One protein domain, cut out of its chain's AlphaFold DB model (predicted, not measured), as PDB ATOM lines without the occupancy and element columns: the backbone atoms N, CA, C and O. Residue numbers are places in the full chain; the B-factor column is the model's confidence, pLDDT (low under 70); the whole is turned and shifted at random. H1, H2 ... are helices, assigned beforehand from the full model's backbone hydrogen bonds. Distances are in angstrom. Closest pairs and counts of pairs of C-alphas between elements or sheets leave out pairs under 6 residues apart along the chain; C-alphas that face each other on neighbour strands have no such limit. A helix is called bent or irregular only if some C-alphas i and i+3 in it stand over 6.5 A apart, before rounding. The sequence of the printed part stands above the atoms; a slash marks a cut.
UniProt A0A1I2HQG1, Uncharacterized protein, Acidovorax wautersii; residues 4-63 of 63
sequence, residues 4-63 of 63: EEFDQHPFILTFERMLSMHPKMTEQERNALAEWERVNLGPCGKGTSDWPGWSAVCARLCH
ATOM      1  N   GLU A   4     127.739  83.518 105.935       75.25
ATOM      2  CA  GLU A   4     128.371  84.797 105.592       75.25
ATOM      3  C   GLU A   4     127.567  85.608 104.553       75.25
ATOM      4  O   GLU A   4     127.454  86.828 104.658       75.25
ATOM      5  N   GLU A   5     126.945  84.943 103.571       76.69
ATOM      6  CA  GLU A   5     126.048  85.591 102.598       76.69
ATOM      7  C   GLU A   5     124.743  86.088 103.241       76.69
ATOM      8  O   GLU A   5     124.155  87.063 102.767       76.69
ATOM      9  N   PHE A   6     124.282  85.423 104.304       77.69
ATOM     10  CA  PHE A   6     123.126  85.855 105.083       77.69
ATOM     11  C   PHE A   6     123.467  87.102 105.908       77.69
ATOM     12  O   PHE A   6     122.762  88.099 105.796       77.69
ATOM     13  N   ASP A   7     124.583  87.104 106.634       79.19
ATOM     14  CA  ASP A   7     124.990  88.231 107.488       79.19
ATOM     15  C   ASP A   7     125.341  89.497 106.690       79.19
ATOM     16  O   ASP A   7     125.026  90.615 107.095       79.19
ATOM     17  N   GLN A   8     125.942  89.341 105.507       81.38
ATOM     18  CA  GLN A   8     126.221  90.462 104.602       81.38
ATOM     19  C   GLN A   8     124.994  90.910 103.798       81.38
ATOM     20  O   GLN A   8     125.093  91.799 102.943       81.38
ATOM     21  N   HIS A   9     123.819  90.322 104.045       85.06
ATOM     22  CA  HIS A   9     122.622  90.679 103.308       85.06
ATOM     23  C   HIS A   9     122.246  92.150 103.589       85.06
ATOM     24  O   HIS A   9     122.055  92.529 104.748       85.06
ATOM     25  N   PRO A  10     122.051  92.998 102.556       82.44
ATOM     26  CA  PRO A  10     121.810  94.435 102.732       82.44
ATOM     27  C   PRO A  10     120.654  94.784 103.681       82.44
ATOM     28  O   PRO A  10     120.721  95.780 104.403       82.44
ATOM     29  N   PHE A  11     119.601  93.958 103.707       82.62
ATOM     30  CA  PHE A  11     118.508  94.098 104.677       82.62
ATOM     31  C   PHE A  11     118.984  93.944 106.127       82.62
ATOM     32  O   PHE A  11     118.648  94.794 106.946       82.62
ATOM     33  N   ILE A  12     119.782  92.919 106.442       84.06
ATOM     34  CA  ILE A  12     120.276  92.670 107.805       84.06
ATOM     35  C   ILE A  12     121.156  93.833 108.255       84.06
ATOM     36  O   ILE A  12     120.861  94.462 109.270       84.06
ATOM     37  N   LEU A  13     122.121  94.229 107.421       86.31
ATOM     38  CA  LEU A  13     122.997  95.372 107.699       86.31
ATOM     39  C   LEU A  13     122.215  96.676 107.932       86.31
ATOM     40  O   LEU A  13     122.608  97.515 108.744       86.31
ATOM     41  N   THR A  14     121.099  96.872 107.224       85.94
ATOM     42  CA  THR A  14     120.239  98.052 107.401       85.94
ATOM     43  C   THR A  14     119.534  98.032 108.757       85.94
ATOM     44  O   THR A  14     119.546  99.043 109.465       85.94
ATOM     45  N   PHE A  15     118.963  96.894 109.154       88.06
ATOM     46  CA  PHE A  15     118.294  96.765 110.449       88.06
ATOM     47  C   PHE A  15     119.275  96.847 111.617       88.06
ATOM     48  O   PHE A  15     118.999  97.555 112.582       88.06
ATOM     49  N   GLU A  16     120.442  96.211 111.522       89.06
ATOM     50  CA  GLU A  16     121.490  96.309 112.543       89.06
ATOM     51  C   GLU A  16     121.922  97.758 112.777       89.06
ATOM     52  O   GLU A  16     122.018  98.214 113.921       89.06
ATOM     53  N   ARG A  17     122.100  98.526 111.694       89.56
ATOM     54  CA  ARG A  17     122.378  99.962 111.786       89.56
ATOM     55  C   ARG A  17     121.258 100.683 112.523       89.56
ATOM     56  O   ARG A  17     121.550 101.375 113.497       89.56
ATOM     57  N   MET A  18     119.999 100.508 112.111       91.12
ATOM     58  CA  MET A  18     118.848 101.154 112.762       91.12
ATOM     59  C   MET A  18     118.774 100.818 114.257       91.12
ATOM     60  O   MET A  18     118.652 101.724 115.081       91.12
ATOM     61  N   LEU A  19     118.942  99.543 114.621       91.75
ATOM     62  CA  LEU A  19     118.955  99.083 116.012       91.75
ATOM     63  C   LEU A  19     120.107  99.701 116.816       91.75
ATOM     64  O   LEU A  19     119.906 100.090 117.964       91.75
ATOM     65  N   SER A  20     121.293  99.851 116.220       92.56
ATOM     66  CA  SER A  20     122.445 100.483 116.881       92.56
ATOM     67  C   SER A  20     122.296 102.003 117.061       92.56
ATOM     68  O   SER A  20     122.861 102.580 117.997       92.56
ATOM     69  N   MET A  21     121.545 102.662 116.173       94.00
ATOM     70  CA  MET A  21     121.325 104.111 116.181       94.00
ATOM     71  C   MET A  21     120.167 104.527 117.082       94.00
ATOM     72  O   MET A  21     120.267 105.553 117.752       94.00
ATOM     73  N   HIS A  22     119.099 103.729 117.137       94.12
ATOM     74  CA  HIS A  22     117.903 104.001 117.931       94.12
ATOM     75  C   HIS A  22     118.190 104.430 119.391       94.12
ATOM     76  O   HIS A  22     117.697 105.479 119.811       94.12
ATOM     77  N   PRO A  23     119.039 103.732 120.178       94.75
ATOM     78  CA  PRO A  23     119.343 104.154 121.550       94.75
ATOM     79  C   PRO A  23     120.160 105.455 121.642       94.75
ATOM     80  O   PRO A  23     120.200 106.076 122.700       94.75
ATOM     81  N   LYS A  24     120.806 105.889 120.552       95.88
ATOM     82  CA  LYS A  24     121.622 107.116 120.472       95.88
ATOM     83  C   LYS A  24     120.837 108.317 119.925       95.88
ATOM     84  O   LYS A  24     121.420 109.379 119.671       95.88
ATOM     85  N   MET A  25     119.537 108.151 119.687       95.94
ATOM     86  CA  MET A  25     118.667 109.239 119.253       95.94
ATOM     87  C   MET A  25     118.574 110.319 120.335       95.94
ATOM     88  O   MET A  25     118.634 110.034 121.533       95.94
ATOM     89  N   THR A  26     118.418 111.571 119.927       97.00
ATOM     90  CA  THR A  26     118.079 112.661 120.846       97.00
ATOM     91  C   THR A  26     116.615 112.548 121.274       97.00
ATOM     92  O   THR A  26     115.825 111.814 120.681       97.00
ATOM     93  N   GLU A  27     116.218 113.283 122.310       96.88
ATOM     94  CA  GLU A  27     114.807 113.335 122.716       96.88
ATOM     95  C   GLU A  27     113.905 113.885 121.603       96.88
ATOM     96  O   GLU A  27     112.826 113.355 121.358       96.88
ATOM     97  N   GLN A  28     114.386 114.888 120.867       96.25
ATOM     98  CA  GLN A  28     113.667 115.482 119.739       96.25
ATOM     99  C   GLN A  28     113.447 114.467 118.614       96.25
ATOM    100  O   GLN A  28     112.344 114.366 118.084       96.25
ATOM    101  N   GLU A  29     114.472 113.682 118.277       96.62
ATOM    102  CA  GLU A  29     114.372 112.632 117.262       96.62
ATOM    103  C   GLU A  29     113.426 111.511 117.699       96.62
ATOM    104  O   GLU A  29     112.625 111.050 116.892       96.62
ATOM    105  N   ARG A  30     113.471 111.101 118.976       96.56
ATOM    106  CA  ARG A  30     112.536 110.103 119.518       96.56
ATOM    107  C   ARG A  30     111.092 110.591 119.459       96.56
ATOM    108  O   ARG A  30     110.218 109.838 119.052       96.56
ATOM    109  N   ASN A  31     110.851 111.850 119.817       97.25
ATOM    110  CA  ASN A  31     109.517 112.444 119.758       97.25
ATOM    111  C   ASN A  31     109.012 112.552 118.311       97.25
ATOM    112  O   ASN A  31     107.852 112.251 118.040       97.25
ATOM    113  N   ALA A  32     109.884 112.932 117.372       96.69
ATOM    114  CA  ALA A  32     109.549 112.982 115.951       96.69
ATOM    115  C   ALA A  32     109.249 111.589 115.370       96.69
ATOM    116  O   ALA A  32     108.333 111.456 114.556       96.69
ATOM    117  N   LEU A  33     109.990 110.560 115.798       96.25
ATOM    118  CA  LEU A  33     109.715 109.175 115.430       96.25
ATOM    119  C   LEU A  33     108.364 108.721 115.994       96.25
ATOM    120  O   LEU A  33     107.521 108.280 115.223       96.25
ATOM    121  N   ALA A  34     108.117 108.912 117.290       96.00
ATOM    122  CA  ALA A  34     106.872 108.495 117.936       96.00
ATOM    123  C   ALA A  34     105.628 109.161 117.316       96.00
ATOM    124  O   ALA A  34     104.610 108.505 117.093       96.00
ATOM    125  N   GLU A  35     105.705 110.455 116.989       95.88
ATOM    126  CA  GLU A  35     104.598 111.152 116.325       95.88
ATOM    127  C   GLU A  35     104.377 110.635 114.901       95.88
ATOM    128  O   GLU A  35     103.238 110.429 114.476       95.88
ATOM    129  N   TRP A  36     105.456 110.371 114.161       95.56
ATOM    130  CA  TRP A  36     105.340 109.759 112.845       95.56
ATOM    131  C   TRP A  36     104.729 108.358 112.931       95.56
ATOM    132  O   TRP A  36     103.822 108.045 112.158       95.56
ATOM    133  N   GLU A  37     105.176 107.539 113.883       95.19
ATOM    134  CA  GLU A  37     104.699 106.177 114.102       95.19
ATOM    135  C   GLU A  37     103.203 106.155 114.409       95.19
ATOM    136  O   GLU A  37     102.461 105.392 113.795       95.19
ATOM    137  N   ARG A  38     102.734 107.064 115.267       93.44
ATOM    138  CA  ARG A  38     101.313 107.219 115.606       93.44
ATOM    139  C   ARG A  38     100.421 107.446 114.379       93.44
ATOM    140  O   ARG A  38      99.265 107.032 114.380       93.44
ATOM    141  N   VAL A  39     100.932 108.132 113.357       91.94
ATOM    142  CA  VAL A  39     100.183 108.471 112.134       91.94
ATOM    143  C   VAL A  39     100.346 107.410 111.042       91.94
ATOM    144  O   VAL A  39      99.453 107.239 110.213       91.94
ATOM    145  N   ASN A  40     101.487 106.717 111.004       92.62
ATOM    146  CA  ASN A  40     101.890 105.899 109.860       92.62
ATOM    147  C   ASN A  40     101.872 104.392 110.126       92.62
ATOM    148  O   ASN A  40     101.681 103.633 109.172       92.62
ATOM    149  N   LEU A  41     102.058 103.953 111.374       90.62
ATOM    150  CA  LEU A  41     101.962 102.541 111.732       90.62
ATOM    151  C   LEU A  41     100.492 102.119 111.791       90.62
ATOM    152  O   LEU A  41      99.638 102.816 112.334       90.62
ATOM    153  N   GLY A  42     100.190 100.962 111.207       79.19
ATOM    154  CA  GLY A  42      98.826 100.463 111.069       79.19
ATOM    155  C   GLY A  42      98.672  99.604 109.811       79.19
ATOM    156  O   GLY A  42      99.663  99.088 109.295       79.19
ATOM    157  N   PRO A  43      97.454  99.459 109.260       78.81
ATOM    158  CA  PRO A  43      97.199  98.596 108.100       78.81
ATOM    159  C   PRO A  43      97.850  99.097 106.797       78.81
ATOM    160  O   PRO A  43      97.766  98.431 105.770       78.81
ATOM    161  N   CYS A  44      98.510 100.256 106.831       72.56
ATOM    162  CA  CYS A  44      99.156 100.911 105.696       72.56
ATOM    163  C   CYS A  44     100.445 100.216 105.220       72.56
ATOM    164  O   CYS A  44     101.048 100.676 104.254       72.56
ATOM    165  N   GLY A  45     100.900  99.160 105.906       83.12
ATOM    166  CA  GLY A  45     102.094  98.398 105.525       83.12
ATOM    167  C   GLY A  45     103.422  99.121 105.768       83.12
ATOM    168  O   GLY A  45     104.436  98.693 105.228       83.12
ATOM    169  N   LYS A  46     103.426 100.202 106.560       90.06
ATOM    170  CA  LYS A  46     104.649 100.901 106.975       90.06
ATOM    171  C   LYS A  46     105.178 100.327 108.282       90.06
ATOM    172  O   LYS A  46     104.404 100.082 109.209       90.06
ATOM    173  N   GLY A  47     106.491 100.172 108.363       90.81
ATOM    174  CA  GLY A  47     107.228  99.892 109.585       90.81
ATOM    175  C   GLY A  47     107.995 101.116 110.079       90.81
ATOM    176  O   GLY A  47     108.186 102.097 109.362       90.81
ATOM    177  N   THR A  48     108.501 101.036 111.306       92.69
ATOM    178  CA  THR A  48     109.419 102.030 111.888       92.69
ATOM    179  C   THR A  48     110.632 102.297 110.985       92.69
ATOM    180  O   THR A  48     111.142 103.414 110.941       92.69
ATOM    181  N   SER A  49     111.066 101.303 110.203       92.25
ATOM    182  CA  SER A  49     112.136 101.424 109.201       92.25
ATOM    183  C   SER A  49     111.830 102.409 108.066       92.25
ATOM    184  O   SER A  49     112.763 102.933 107.464       92.25
ATOM    185  N   ASP A  50     110.555 102.696 107.789       93.88
ATOM    186  CA  ASP A  50     110.127 103.608 106.718       93.88
ATOM    187  C   ASP A  50     110.095 105.078 107.157       93.88
ATOM    188  O   ASP A  50     109.696 105.963 106.391       93.88
ATOM    189  N   TRP A  51     110.495 105.369 108.398       95.31
ATOM    190  CA  TRP A  51     110.563 106.734 108.887       95.31
ATOM    191  C   TRP A  51     111.658 107.530 108.146       95.31
ATOM    192  O   TRP A  51     112.841 107.197 108.239       95.31
ATOM    193  N   PRO A  52     111.331 108.638 107.452       95.00
ATOM    194  CA  PRO A  52     112.322 109.401 106.681       95.00
ATOM    195  C   PRO A  52     113.417 110.050 107.548       95.00
ATOM    196  O   PRO A  52     114.497 110.376 107.045       95.00
ATOM    197  N   GLY A  53     113.165 110.212 108.854       94.94
ATOM    198  CA  GLY A  53     114.112 110.789 109.810       94.94
ATOM    199  C   GLY A  53     115.367 109.947 110.050       94.94
ATOM    200  O   GLY A  53     116.370 110.498 110.506       94.94
ATOM    201  N   TRP A  54     115.379 108.664 109.661       94.56
ATOM    202  CA  TRP A  54     116.578 107.821 109.744       94.56
ATOM    203  C   TRP A  54     117.776 108.425 109.011       94.56
ATOM    204  O   TRP A  54     118.895 108.325 109.500       94.56
ATOM    205  N   SER A  55     117.554 109.114 107.890       92.25
ATOM    206  CA  SER A  55     118.622 109.780 107.130       92.25
ATOM    207  C   SER A  55     119.390 110.821 107.958       92.25
ATOM    208  O   SER A  55     120.622 110.845 107.936       92.25
ATOM    209  N   ALA A  56     118.678 111.638 108.738       93.56
ATOM    210  CA  ALA A  56     119.269 112.650 109.607       93.56
ATOM    211  C   ALA A  56     119.984 112.020 110.814       93.56
ATOM    212  O   ALA A  56     121.091 112.434 111.162       93.56
ATOM    213  N   VAL A  57     119.389 110.979 111.405       94.50
ATOM    214  CA  VAL A  57     119.996 110.217 112.509       94.50
ATOM    215  C   VAL A  57     121.300 109.548 112.054       94.50
ATOM    216  O   VAL A  57     122.317 109.678 112.735       94.50
ATOM    217  N   CYS A  58     121.304 108.911 110.876       92.06
ATOM    218  CA  CYS A  58     122.500 108.339 110.251       92.06
ATOM    219  C   CYS A  58     123.589 109.391 110.064       92.06
ATOM    220  O   CYS A  58     124.718 109.187 110.498       92.06
ATOM    221  N   ALA A  59     123.253 110.526 109.441       91.69
ATOM    222  CA  ALA A  59     124.218 111.586 109.168       91.69
ATOM    223  C   ALA A  59     124.893 112.097 110.449       91.69
ATOM    224  O   ALA A  59     126.086 112.369 110.436       91.69
ATOM    225  N   ARG A  60     124.149 112.177 111.557       93.12
ATOM    226  CA  ARG A  60     124.663 112.628 112.855       93.12
ATOM    227  C   ARG A  60     125.520 111.583 113.576       93.12
ATOM    228  O   ARG A  60     126.417 111.955 114.328       93.12
ATOM    229  N   LEU A  61     125.204 110.296 113.429       91.56
ATOM    230  CA  LEU A  61     125.818 109.212 114.209       91.56
ATOM    231  C   LEU A  61     126.942 108.463 113.482       91.56
ATOM    232  O   LEU A  61     127.733 107.806 114.154       91.56
ATOM    233  N   CYS A  62     127.015 108.531 112.151       82.00
ATOM    234  CA  CYS A  62     128.013 107.826 111.335       82.00
ATOM    235  C   CYS A  62     129.297 108.642 111.073       82.00
ATOM    236  O   CYS A  62     129.899 108.495 110.008       82.00
ATOM    237  N   HIS A  63     129.706 109.491 112.020       58.88
ATOM    238  CA  HIS A  63     131.003 110.178 112.002       58.88
ATOM    239  C   HIS A  63     132.118 109.327 112.614       58.88
ATOM    240  O   HIS A  63     131.837 108.608 113.600       58.88
TER     241      HIS A  63
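This is residues 4 to 63 of the 63 residues of an uncharacterized protein of Acidovorax wautersii (UniProt A0A1I2HQG1). The longest helix, H2, and H3 make an open V joined by a tight turn; a long link folds back from H3's far end, and H4 packs on H2 near the V's closed end. Residues 4 to 13, with H1, stick out. The printed part has 60 residues, all helix in class, in order H1, H2, H3, H4; it is only just loose, close to compact, with a radius of gyration of the C-alphas of 12.7 A, and flat, spanning 37 by 32 by 15 A.

Find C-alpha 10 at (121.810, 94.435, 102.732); H2 runs from there to residue 24, 21.8 A, only just irregular, with C-alphas 20 and 23 6.7 A apart. H3, residues 27 to 40, covers 19.7 A. H1 is residues 4 to 7; H4, residues 54 to 61, ends at C-alpha 61 (125.818, 109.212, 114.209).

Look at Met 21 and Leu 61, the closest C-alphas of H2 and H4, 7.1 A apart: H4 touches residues 18 to 24 of H2 alone, at a steep tilt of 63 degrees, the same way. H3 is close to H4 but not clearly touching, Glu 29 to Val 57 being their closest C-alphas at 7.7 A. H2 and H3 are only just apart, at 8.3 A. Every O i to N i+4 pair is within hydrogen-bond range in H3 and H4, 9 of 11 in H2; H1 is too short for one.

The C-alphas of Glu 4 and Val 39 are farthest apart, 37.4 A. The printed part has no cut; the link from H3 to H4 is long, 13 residues. Residue 63 alone has pLDDT under 70.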